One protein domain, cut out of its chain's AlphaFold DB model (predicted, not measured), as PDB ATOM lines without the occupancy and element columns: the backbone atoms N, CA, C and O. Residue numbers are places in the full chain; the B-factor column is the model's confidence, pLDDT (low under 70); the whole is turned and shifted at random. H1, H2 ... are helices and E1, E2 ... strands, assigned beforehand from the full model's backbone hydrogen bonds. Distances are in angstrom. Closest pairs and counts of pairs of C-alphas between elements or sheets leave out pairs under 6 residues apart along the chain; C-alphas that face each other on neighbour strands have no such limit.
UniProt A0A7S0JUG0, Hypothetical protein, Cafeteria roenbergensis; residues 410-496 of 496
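What this domain is: This is residues 410 to 496 of the 496 residues of the protein "Hypothetical protein" of Cafeteria roenbergensis (UniProt A0A7S0JUG0). Two helices, the long H1 and the shorter H3, run side by side in opposite directions as a two-legged stalk, and a small head sits beyond one end of it. The head is made of the two-strand antiparallel sheet E1 - E2, the short helix H2 packed on it, and long loops. The printed part has 87 residues, with three named helices and two named strands in the order H1 E1 H2 E2 H3, and its class is mostly helix. The whole is a loose rod with a radius of gyration of the C-alphas of 16.7 A, spanning 56 by 18 by 18 A.

Where its parts are: H1, residues 410 to 431, begins at C-alpha 410 (248.272, 243.089, 253.564) and is 31.7 A long. E1, residues 444 to 447, is 9.7 A long. H2, residues 455 to 461, is 9.7 A long. E2, residues 475 to 478, is 10.2 A long. H3, residues 483 to 495, is 18.8 A long and ends at C-alpha 495 (244.956, 245.722, 235.734).

How they stand to each other: H1 and H3 touch at a shallow tilt of 30 degrees and run opposite ways; their closest C-alphas, those of Lys 422 and Ser 490, are 6.7 A apart. H1 is apart from H2 and E2. E1 and E2 are antiparallel, with N 445 and O 477 2.8 A apart and N 447 and O 475 2.9 A apart, both within hydrogen-bond range. Residues 444 to 445 of E1 also pair with residues 452 to 453, antiparallel. The closest C-alphas of E1 and H2, those of Ala 444 and Arg 455, are 5.3 A apart. In H1, H2 and H3 every O i to N i+4 pair is within hydrogen-bond range.

The domain as a whole: The C-alphas farthest apart, those of Thr 410 and Gly 463, are 56.9 A apart. The links H1 to E1 and H2 to E2 are long, and E2 to H3 is tight. The printed part has no cut, and no printed residue is under 70 in pLDDT.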
ATOM      1  N   THR A 410     247.265 242.713 254.564       96.31
ATOM      2  CA  THR A 410     248.272 243.089 253.564       96.31
ATOM      3  C   THR A 410     247.625 243.454 252.228       96.31
ATOM      4  O   THR A 410     248.009 244.451 251.622       96.31
ATOM      5  N   ALA A 411     246.576 242.738 251.803       94.88
ATOM      6  CA  ALA A 411     245.802 243.103 250.617       94.88
ATOM      7  C   ALA A 411     245.161 244.497 250.749       94.88
ATOM      8  O   ALA A 411     245.238 245.303 249.822       94.88
ATOM      9  N   ALA A 412     244.575 244.820 251.908       95.81
ATOM     10  CA  ALA A 412     243.994 246.140 252.152       95.81
ATOM     11  C   ALA A 412     245.050 247.261 252.120       95.81
ATOM     12  O   ALA A 412     244.799 248.336 251.570       95.81
ATOM     13  N   GLU A 413     246.242 247.009 252.664       96.50
ATOM     14  CA  GLU A 413     247.355 247.960 252.630       96.50
ATOM     15  C   GLU A 413     247.857 248.205 251.200       96.50
ATOM     16  O   GLU A 413     248.068 249.356 250.806       96.50
ATOM     17  N   VAL A 414     248.003 247.146 250.396       95.12
ATOM     18  CA  VAL A 414     248.401 247.260 248.985       95.12
ATOM     19  C   VAL A 414     247.376 248.082 248.207       95.12
ATOM     20  O   VAL A 414     247.758 249.030 247.528       95.12
ATOM     21  N   VAL A 415     246.075 247.821 248.379       94.94
ATOM     22  CA  VAL A 415     245.011 248.604 247.724       94.94
ATOM     23  C   VAL A 415     245.081 250.087 248.112       94.94
ATOM     24  O   VAL A 415     244.938 250.963 247.254       94.94
ATOM     25  N   ALA A 416     245.344 250.396 249.386       93.50
ATOM     26  CA  ALA A 416     245.504 251.776 249.841       93.50
ATOM     27  C   ALA A 416     246.716 252.465 249.188       93.50
ATOM     28  O   ALA A 416     246.590 253.593 248.702       93.50
ATOM     29  N   LYS A 417     247.866 251.783 249.106       93.12
ATOM     30  CA  LYS A 417     249.075 252.299 248.441       93.12
ATOM     31  C   LYS A 417     248.855 252.502 246.941       93.12
ATOM     32  O   LYS A 417     249.181 253.568 246.422       93.12
ATOM     33  N   THR A 418     248.226 251.541 246.267       91.81
ATOM     34  CA  THR A 418     247.880 251.627 244.841       91.81
ATOM     35  C   THR A 418     246.968 252.819 244.569       91.81
ATOM     36  O   THR A 418     247.191 253.567 243.618       91.81
ATOM     37  N   ARG A 419     245.979 253.078 245.434       94.12
ATOM     38  CA  ARG A 419     245.093 254.244 245.299       94.12
ATOM     39  C   ARG A 419     245.850 255.573 245.401       94.12
ATOM     40  O   ARG A 419     245.573 256.483 244.622       94.12
ATOM     41  N   LEU A 420     246.794 255.691 246.336       92.88
ATOM     42  CA  LEU A 420     247.625 256.892 246.473       92.88
ATOM     43  C   LEU A 420     248.543 257.087 245.258       92.88
ATOM     44  O   LEU A 420     248.634 258.199 244.738       92.88
ATOM     45  N   ALA A 421     249.156 256.009 244.765       90.19
ATOM     46  CA  ALA A 421     249.991 256.042 243.566       90.19
ATOM     47  C   ALA A 421     249.194 256.468 242.319       90.19
ATOM     48  O   ALA A 421     249.633 257.353 241.586       90.19
ATOM     49  N   LYS A 422     247.981 255.929 242.128       91.38
ATOM     50  CA  LYS A 422     247.068 256.349 241.048       91.38
ATOM     51  C   LYS A 422     246.732 257.837 241.131       91.38
ATOM     52  O   LYS A 422     246.778 258.533 240.120       91.38
ATOM     53  N   GLY A 423     246.453 258.343 242.335       91.00
ATOM     54  CA  GLY A 423     246.217 259.772 242.557       91.00
ATOM     55  C   GLY A 423     247.421 260.639 242.176       91.00
ATOM     56  O   GLY A 423     247.260 261.656 241.506       91.00
ATOM     57  N   ALA A 424     248.635 260.217 242.538       89.50
ATOM     58  CA  ALA A 424     249.859 260.935 242.186       89.50
ATOM     59  C   ALA A 424     250.102 260.968 240.665       89.50
ATOM     60  O   ALA A 424     250.444 262.021 240.126       89.50
ATOM     61  N   ILE A 425     249.870 259.851 239.965       90.06
ATOM     62  CA  ILE A 425     250.000 259.774 238.501       90.06
ATOM     63  C   ILE A 425     248.942 260.650 237.815       90.06
ATOM     64  O   ILE A 425     249.263 261.374 236.873       90.06
ATOM     65  N   ALA A 426     247.701 260.660 238.306       91.00
ATOM     66  CA  ALA A 426     246.653 261.535 237.782       91.00
ATOM     67  C   ALA A 426     247.028 263.025 237.916       91.00
ATOM     68  O   ALA A 426     246.972 263.768 236.940       91.00
ATOM     69  N   CYS A 427     247.512 263.449 239.087       91.25
ATOM     70  CA  CYS A 427     247.981 264.823 239.292       91.25
ATOM     71  C   CYS A 427     249.174 265.176 238.388       91.25
ATOM     72  O   CYS A 427     249.232 266.274 237.835       91.25
ATOM     73  N   ALA A 428     250.128 264.254 238.223       89.75
ATOM     74  CA  ALA A 428     251.294 264.463 237.368       89.75
ATOM     75  C   ALA A 428     250.902 264.573 235.886       89.75
ATOM     76  O   ALA A 428     251.373 265.469 235.189       89.75
ATOM     77  N   THR A 429     250.010 263.704 235.405       91.69
ATOM     78  CA  THR A 429     249.529 263.735 234.014       91.69
ATOM     79  C   THR A 429     248.715 264.993 233.720       91.69
ATOM     80  O   THR A 429     248.885 265.588 232.659       91.69
ATOM     81  N   GLU A 430     247.896 265.463 234.664       93.12
ATOM     82  CA  GLU A 430     247.164 266.725 234.525       93.12
ATOM     83  C   GLU A 430     248.100 267.941 234.499       93.12
ATOM     84  O   GLU A 430     247.944 268.819 233.649       93.12
ATOM     85  N   ALA A 431     249.129 267.963 235.353       92.62
ATOM     86  CA  ALA A 431     250.150 269.013 235.349       92.62
ATOM     87  C   ALA A 431     250.949 269.078 234.031       92.62
ATOM     88  O   ALA A 431     251.500 270.128 233.698       92.62
ATOM     89  N   MET A 432     250.990 267.973 233.281       94.25
ATOM     90  CA  MET A 432     251.684 267.845 231.997       94.25
ATOM     91  C   MET A 432     250.791 268.145 230.787       94.25
ATOM     92  O   MET A 432     251.263 268.068 229.654       94.25
ATOM     93  N   LYS A 433     249.524 268.529 230.980       96.38
ATOM     94  CA  LYS A 433     248.662 268.988 229.881       96.38
ATOM     95  C   LYS A 433     249.050 270.391 229.426       96.38
ATOM     96  O   LYS A 433     249.427 271.255 230.220       96.38
ATOM     97  N   CYS A 434     248.944 270.638 228.125       97.88
ATOM     98  CA  CYS A 434     249.243 271.939 227.548       97.88
ATOM     99  C   CYS A 434     248.328 273.012 228.135       97.88
ATOM    100  O   CYS A 434     247.116 272.956 227.979       97.88
ATOM    101  N   GLN A 435     248.908 274.061 228.716       97.06
ATOM    102  CA  GLN A 435     248.142 275.154 229.330       97.06
ATOM    103  C   GLN A 435     247.348 276.019 228.331       97.06
ATOM    104  O   GLN A 435     246.629 276.921 228.755       97.06
ATOM    105  N   ILE A 436     247.515 275.803 227.020       97.56
ATOM    106  CA  ILE A 436     246.813 276.554 225.970       97.56
ATOM    107  C   ILE A 436     245.557 275.801 225.524       97.56
ATOM    108  O   ILE A 436     244.478 276.382 225.557       97.56
ATOM    109  N   CYS A 437     245.685 274.535 225.110       97.81
ATOM    110  CA  CYS A 437     244.535 273.740 224.668       97.81
ATOM    111  C   CYS A 437     243.904 272.883 225.773       97.81
ATOM    112  O   CYS A 437     242.767 272.471 225.616       97.81
ATOM    113  N   MET A 438     244.613 272.606 226.873       97.00
ATOM    114  CA  MET A 438     244.202 271.712 227.973       97.00
ATOM    115  C   MET A 438     243.868 270.265 227.560       97.00
ATOM    116  O   MET A 438     243.425 269.475 228.391       97.00
ATOM    117  N   GLU A 439     244.118 269.901 226.303       96.62
ATOM    118  CA  GLU A 439     243.794 268.593 225.723       96.62
ATOM    119  C   GLU A 439     245.052 267.737 225.536       96.62
ATOM    120  O   GLU A 439     245.131 266.625 226.055       96.62
ATOM    121  N   ASN A 440     246.065 268.276 224.851       97.19
ATOM    122  CA  ASN A 440     247.262 267.528 224.461       97.19
ATOM    123  C   ASN A 440     248.362 267.593 225.538       97.19
ATOM    124  O   ASN A 440     248.506 268.632 226.198       97.19
ATOM    125  N   PRO A 441     249.177 266.533 225.707       96.38
ATOM    126  CA  PRO A 441     250.337 266.563 226.594       96.38
ATOM    127  C   PRO A 441     251.387 267.568 226.100       96.38
ATOM    128  O   PRO A 441     251.471 267.885 224.913       96.38
ATOM    129  N   CYS A 442     252.184 268.099 227.021       97.31
ATOM    130  CA  CYS A 442     253.313 268.954 226.684       97.31
ATOM    131  C   CYS A 442     254.462 268.104 226.144       97.31
ATOM    132  O   CYS A 442     255.019 267.296 226.876       97.31
ATOM    133  N   ASP A 443     254.844 268.332 224.897       97.31
ATOM    134  CA  ASP A 443     255.926 267.642 224.184       97.31
ATOM    135  C   ASP A 443     256.907 268.628 223.525       97.31
ATOM    136  O   ASP A 443     257.877 268.218 222.892       97.31
ATOM    137  N   ALA A 444     256.709 269.940 223.700       97.81
ATOM    138  CA  ALA A 444     257.566 270.975 223.135       97.81
ATOM    139  C   ALA A 444     257.925 272.065 224.158       97.81
ATOM    140  O   ALA A 444     257.100 272.509 224.961       97.81
ATOM    141  N   VAL A 445     259.164 272.557 224.092       98.19
ATOM    142  CA  VAL A 445     259.647 273.719 224.852       98.19
ATOM    143  C   VAL A 445     259.871 274.902 223.926       98.19
ATOM    144  O   VAL A 445     260.611 274.820 222.946       98.19
ATOM    145  N   LEU A 446     259.284 276.043 224.280       98.31
ATOM    146  CA  LEU A 446     259.502 277.311 223.589       98.31
ATOM    147  C   LEU A 446     260.877 277.909 223.923       98.31
ATOM    148  O   LEU A 446     261.238 278.038 225.094       98.31
ATOM    149  N   ILE A 447     261.623 278.354 222.911       98.06
ATOM    150  CA  ILE A 447     262.924 279.020 223.064       98.06
ATOM    151  C   ILE A 447     262.766 280.509 222.699       98.06
ATOM    152  O   ILE A 447     262.212 280.807 221.637       98.06
ATOM    153  N   PRO A 448     263.220 281.457 223.550       97.56
ATOM    154  CA  PRO A 448     264.016 281.282 224.778       97.56
ATOM    155  C   PRO A 448     263.198 281.229 226.085       97.56
ATOM    156  O   PRO A 448     263.783 281.167 227.165       97.56
ATOM    157  N   SER A 449     261.864 281.275 226.030       96.94
ATOM    158  CA  SER A 449     261.010 281.401 227.226       96.94
ATOM    159  C   SER A 449     261.010 280.178 228.157       96.94
ATOM    160  O   SER A 449     260.593 280.305 229.309       96.94
ATOM    161  N   ARG A 450     261.473 279.015 227.676       97.44
ATOM    162  CA  ARG A 450     261.548 277.720 228.378       97.44
ATOM    163  C   ARG A 450     260.207 277.229 228.933       97.44
ATOM    164  O   ARG A 450     260.164 276.555 229.958       97.44
ATOM    165  N   ARG A 451     259.097 277.586 228.287       97.56
ATOM    166  CA  ARG A 451     257.758 277.112 228.668       97.56
ATOM    167  C   ARG A 451     257.402 275.845 227.895       97.56
ATOM    168  O   ARG A 451     257.617 275.804 226.686       97.56
ATOM    169  N   LEU A 452     256.870 274.857 228.612       97.50
ATOM    170  CA  LEU A 452     256.379 273.581 228.088       97.50
ATOM    171  C   LEU A 452     254.936 273.734 227.595       97.50
ATOM    172  O   LEU A 452     254.091 274.239 228.335       97.50
ATOM    173  N   ILE A 453     254.671 273.318 226.359       98.12
ATOM    174  CA  ILE A 453     253.341 273.263 225.733       98.12
ATOM    175  C   ILE A 453     253.288 272.099 224.734       98.12
ATOM    176  O   ILE A 453     254.311 271.476 224.467       98.12
ATOM    177  N   CYS A 454     252.110 271.799 224.180       98.12
ATOM    178  CA  CYS A 454     252.018 270.825 223.098       98.12
ATOM    179  C   CYS A 454     252.584 271.391 221.785       98.12
ATOM    180  O   CYS A 454     252.590 272.608 221.557       98.12
ATOM    181  N   ARG A 455     253.011 270.497 220.898       98.00
ATOM    182  CA  ARG A 455     253.635 270.781 219.609       98.00
ATOM    183  C   ARG A 455     252.741 271.600 218.689       98.00
ATOM    184  O   ARG A 455     253.220 272.552 218.077       98.00
ATOM    185  N   ASP A 456     251.440 271.320 218.659       98.38
ATOM    186  CA  ASP A 456     250.477 272.067 217.839       98.38
ATOM    187  C   ASP A 456     250.375 273.533 218.273       98.38
ATOM    188  O   ASP A 456     250.392 274.457 217.454       98.38
ATOM    189  N   CYS A 457     250.303 273.771 219.585       98.50
ATOM    190  CA  CYS A 457     250.308 275.125 220.121       98.50
ATOM    191  C   CYS A 457     251.677 275.789 219.938       98.50
ATOM    192  O   CYS A 457     251.726 276.987 219.660       98.50
ATOM    193  N   ALA A 458     252.776 275.034 220.041       98.25
ATOM    194  CA  ALA A 458     254.123 275.549 219.817       98.25
ATOM    195  C   ALA A 458     254.314 276.053 218.385       98.25
ATOM    196  O   ALA A 458     254.786 277.174 218.204       98.25
ATOM    197  N   GLN A 459     253.860 275.295 217.384       98.25
ATOM    198  CA  GLN A 459     253.916 275.691 215.974       98.25
ATOM    199  C   GLN A 459     253.175 277.008 215.711       98.25
ATOM    200  O   GLN A 459     253.693 277.881 215.020       98.25
ATOM    201  N   ARG A 460     251.999 277.202 216.324       98.19
ATOM    202  CA  ARG A 460     251.229 278.459 216.221       98.19
ATOM    203  C   ARG A 460     251.888 279.640 216.943       98.19
ATOM    204  O   ARG A 460     251.547 280.790 216.659       98.19
ATOM    205  N   CYS A 461     252.791 279.372 217.886       97.94
ATOM    206  CA  CYS A 461     253.491 280.397 218.655       97.94
ATOM    207  C   CYS A 461     254.789 280.881 217.990       97.94
ATOM    208  O   CYS A 461     255.269 281.948 218.365       97.94
ATOM    209  N   VAL A 462     255.362 280.150 217.025       97.94
ATOM    210  CA  VAL A 462     256.598 280.569 216.335       97.94
ATOM    211  C   VAL A 462     256.372 281.896 215.604       97.94
ATOM    212  O   VAL A 462     255.384 282.064 214.890       97.94
ATOM    213  N   GLY A 463     257.267 282.865 215.814       97.25
ATOM    214  CA  GLY A 463     257.138 284.215 215.254       97.25
ATOM    215  C   GLY A 463     256.156 285.128 216.002       97.25
ATOM    216  O   GLY A 463     255.993 286.288 215.629       97.25
ATOM    217  N   ARG A 464     255.520 284.644 217.077       98.25
ATOM    218  CA  ARG A 464     254.664 285.434 217.973       98.25
ATOM    219  C   ARG A 464     255.296 285.537 219.369       98.25
ATOM    220  O   ARG A 464     256.134 284.713 219.743       98.25
ATOM    221  N   PRO A 465     254.932 286.551 220.171       98.31
ATOM    222  CA  PRO A 465     255.326 286.594 221.571       98.31
ATOM    223  C   PRO A 465     254.694 285.429 222.343       98.31
ATOM    224  O   PRO A 465     253.506 285.145 222.210       98.31
ATOM    225  N   CYS A 466     255.498 284.773 223.179       98.12
ATOM    226  CA  CYS A 466     255.080 283.687 224.057       98.12
ATOM    227  C   CYS A 466     253.866 284.120 224.906       98.12
ATOM    228  O   CYS A 466     253.956 285.149 225.581       98.12
ATOM    229  N   PRO A 467     252.768 283.344 224.965       97.56
ATOM    230  CA  PRO A 467     251.560 283.743 225.693       97.56
ATOM    231  C   PRO A 467     251.786 283.906 227.206       97.56
ATOM    232  O   PRO A 467     251.056 284.639 227.867       97.56
ATOM    233  N   PHE A 468     252.829 283.275 227.755       97.50
ATOM    234  CA  PHE A 468     253.145 283.324 229.185       97.50
ATOM    235  C   PHE A 468     254.130 284.432 229.561       97.50
ATOM    236  O   PHE A 468     254.025 285.010 230.639       97.50
ATOM    237  N   THR A 469     255.129 284.693 228.714       97.38
ATOM    238  CA  THR A 469     256.251 285.593 229.047       97.38
ATOM    239  C   THR A 469     256.325 286.828 228.160       97.38
ATOM    240  O   THR A 469     257.102 287.727 228.455       97.38
ATOM    241  N   ARG A 470     255.538 286.881 227.077       97.88
ATOM    242  CA  ARG A 470     255.547 287.921 226.033       97.88
ATOM    243  C   ARG A 470     256.884 288.105 225.300       97.88
ATOM    244  O   ARG A 470     257.038 289.048 224.536       97.88
ATOM    245  N   ILE A 471     257.834 287.192 225.494       97.62
ATOM    246  CA  ILE A 471     259.122 287.169 224.787       97.62
ATOM    247  C   ILE A 471     258.897 286.559 223.395       97.62
ATOM    248  O   ILE A 471     258.195 285.545 223.325       97.62
ATOM    249  N   PRO A 472     259.445 287.130 222.304       98.06
ATOM    250  CA  PRO A 472     259.324 286.548 220.968       98.06
ATOM    251  C   PRO A 472     259.854 285.111 220.944       98.06
ATOM    252  O   PRO A 472     260.927 284.824 221.476       98.06
ATOM    253  N   VAL A 473     259.070 284.205 220.363       98.38
ATOM    254  CA  VAL A 473     259.440 282.798 220.204       98.38
ATOM    255  C   VAL A 473     260.188 282.635 218.889       98.38
ATOM    256  O   VAL A 473     259.609 282.805 217.815       98.38
ATOM    257  N   GLU A 474     261.467 282.277 218.981       98.06
ATOM    258  CA  GLU A 474     262.325 282.055 217.812       98.06
ATOM    259  C   GLU A 474     262.080 280.674 217.203       98.06
ATOM    260  O   GLU A 474     261.939 280.518 215.995       98.06
ATOM    261  N   ARG A 475     262.025 279.658 218.066       98.00
ATOM    262  CA  ARG A 475     261.829 278.252 217.711       98.00
ATOM    263  C   ARG A 475     261.313 277.476 218.917       98.00
ATOM    264  O   ARG A 475     261.327 277.977 220.044       98.00
ATOM    265  N   PHE A 476     260.893 276.241 218.691       98.06
ATOM    266  CA  PHE A 476     260.625 275.277 219.753       98.06
ATOM    267  C   PHE A 476     261.538 274.060 219.588       98.06
ATOM    268  O   PHE A 476     262.060 273.813 218.501       98.06
ATOM    269  N   ALA A 477     261.768 273.345 220.683       97.81
ATOM    270  CA  ALA A 477     262.464 272.066 220.689       97.81
ATOM    271  C   ALA A 477     261.521 270.998 221.236       97.81
ATOM    272  O   ALA A 477     260.859 271.233 222.249       97.81
ATOM    273  N   ASP A 478     261.473 269.849 220.570       97.31
ATOM    274  CA  ASP A 478     260.720 268.696 221.050       97.31
ATOM    275  C   ASP A 478     261.412 268.146 222.309       97.31
ATOM    276  O   ASP A 478     262.641 268.031 222.368       97.31
ATOM    277  N   VAL A 479     260.626 267.843 223.339       95.38
ATOM    278  CA  VAL A 479     261.102 267.237 224.580       95.38
ATOM    279  C   VAL A 479     260.468 265.869 224.708       95.38
ATOM    280  O   VAL A 479     259.255 265.737 224.832       95.38
ATOM    281  N   LEU A 480     261.323 264.852 224.719       91.25
ATOM    282  CA  LEU A 480     260.936 263.487 225.035       91.25
ATOM    283  C   LEU A 480     260.688 263.406 226.539       91.25
ATOM    284  O   LEU A 480     261.600 263.181 227.333       91.25
ATOM    285  N   LEU A 481     259.450 263.680 226.927       86.00
ATOM    286  CA  LEU A 481     258.972 263.420 228.271       86.00
ATOM    287  C   LEU A 481     258.492 261.963 228.324       86.00
ATOM    288  O   LEU A 481     257.835 261.521 227.381       86.00
ATOM    289  N   PRO A 482     258.765 261.215 229.408       86.12
ATOM    290  CA  PRO A 482     258.328 259.824 229.569       86.12
ATOM    291  C   PRO A 482     256.819 259.733 229.876       86.12
ATOM    292  O   PRO A 482     256.384 258.984 230.745       86.12
ATOM    293  N   VAL A 483     255.994 260.543 229.201       83.94
ATOM    294  CA  VAL A 483     254.538 260.583 229.399       83.94
ATOM    295  C   VAL A 483     253.913 259.267 228.947       83.94
ATOM    296  O   VAL A 483     252.987 258.787 229.594       83.94
ATOM    297  N   ASP A 484     254.468 258.650 227.904       83.31
ATOM    298  CA  ASP A 484     254.025 257.346 227.411       83.31
ATOM    299  C   ASP A 484     254.289 256.238 228.437       83.31
ATOM    300  O   ASP A 484     253.444 255.371 228.649       83.31
ATOM    301  N   GLU A 485     255.418 256.302 229.149       88.69
ATOM    302  CA  GLU A 485     255.730 255.367 230.237       88.69
ATOM    303  C   GLU A 485     254.809 255.588 231.445       88.69
ATOM    304  O   GLU A 485     254.352 254.627 232.057       88.69
ATOM    305  N   LEU A 486     254.475 256.844 231.759       84.56
ATOM    306  CA  LEU A 486     253.509 257.195 232.807       84.56
ATOM    307  C   LEU A 486     252.083 256.734 232.466       84.56
ATOM    308  O   LEU A 486     251.367 256.253 233.347       84.56
ATOM    309  N   ALA A 487     251.672 256.852 231.203       83.69
ATOM    310  CA  ALA A 487     250.386 256.357 230.723       83.69
ATOM    311  C   ALA A 487     250.344 254.818 230.704       83.69
ATOM    312  O   ALA A 487     249.354 254.211 231.111       83.69
ATOM    313  N   ALA A 488     251.438 254.164 230.309       87.88
ATOM    314  CA  ALA A 488     251.557 252.714 230.422       87.88
ATOM    315  C   ALA A 488     251.499 252.265 231.894       87.88
ATOM    316  O   ALA A 488     250.779 251.324 232.231       87.88
ATOM    317  N   ALA A 489     252.171 252.987 232.793       85.19
ATOM    318  CA  ALA A 489     252.145 252.706 234.223       85.19
ATOM    319  C   ALA A 489     250.730 252.819 234.814       85.19
ATOM    320  O   ALA A 489     250.332 251.941 235.581       85.19
ATOM    321  N   SER A 490     249.935 253.827 234.434       86.69
ATOM    322  CA  SER A 490     248.555 253.938 234.926       86.69
ATOM    323  C   SER A 490     247.683 252.765 234.472       86.69
ATOM    324  O   SER A 490     247.003 252.172 235.306       86.69
ATOM    325  N   THR A 491     247.772 252.355 233.201       87.75
ATOM    326  CA  THR A 491     247.017 251.190 232.700       87.75
ATOM    327  C   THR A 491     247.426 249.885 233.385       87.75
ATOM    328  O   THR A 491     246.568 249.067 233.713       87.75
ATOM    329  N   SER A 492     248.718 249.711 233.690       88.19
ATOM    330  CA  SER A 492     249.201 248.543 234.436       88.19
ATOM    331  C   SER A 492     248.648 248.501 235.865       88.19
ATOM    332  O   SER A 492     248.238 247.445 236.341       88.19
ATOM    333  N   LEU A 493     248.535 249.660 236.523       86.06
ATOM    334  CA  LEU A 493     247.956 249.776 237.861       86.06
ATOM    335  C   LEU A 493     246.444 249.539 237.872       86.06
ATOM    336  O   LEU A 493     245.906 249.234 238.930       86.06
ATOM    337  N   ASP A 494     245.740 249.721 236.755       83.56
ATOM    338  CA  ASP A 494     244.311 249.400 236.636       83.56
ATOM    339  C   ASP A 494     244.046 247.911 236.400       83.56
ATOM    340  O   ASP A 494     242.967 247.431 236.737       83.56
ATOM    341  N   SER A 495     245.029 247.182 235.867       84.62
ATOM    342  CA  SER A 495     244.956 245.722 235.734       84.62
ATOM    343  C   SER A 495     245.242 244.962 237.036       84.62
ATOM    344  O   SER A 495     244.840 243.804 237.158       84.62
ATOM    345  N   LEU A 496     245.925 245.615 237.983       73.62
ATOM    346  CA  LEU A 496     246.188 245.152 239.350       73.62
ATOM    347  C   LEU A 496     245.035 245.535 240.282       73.62
ATOM    348  O   LEU A 496     244.664 244.677 241.114       73.62
TER     349      LEU A 496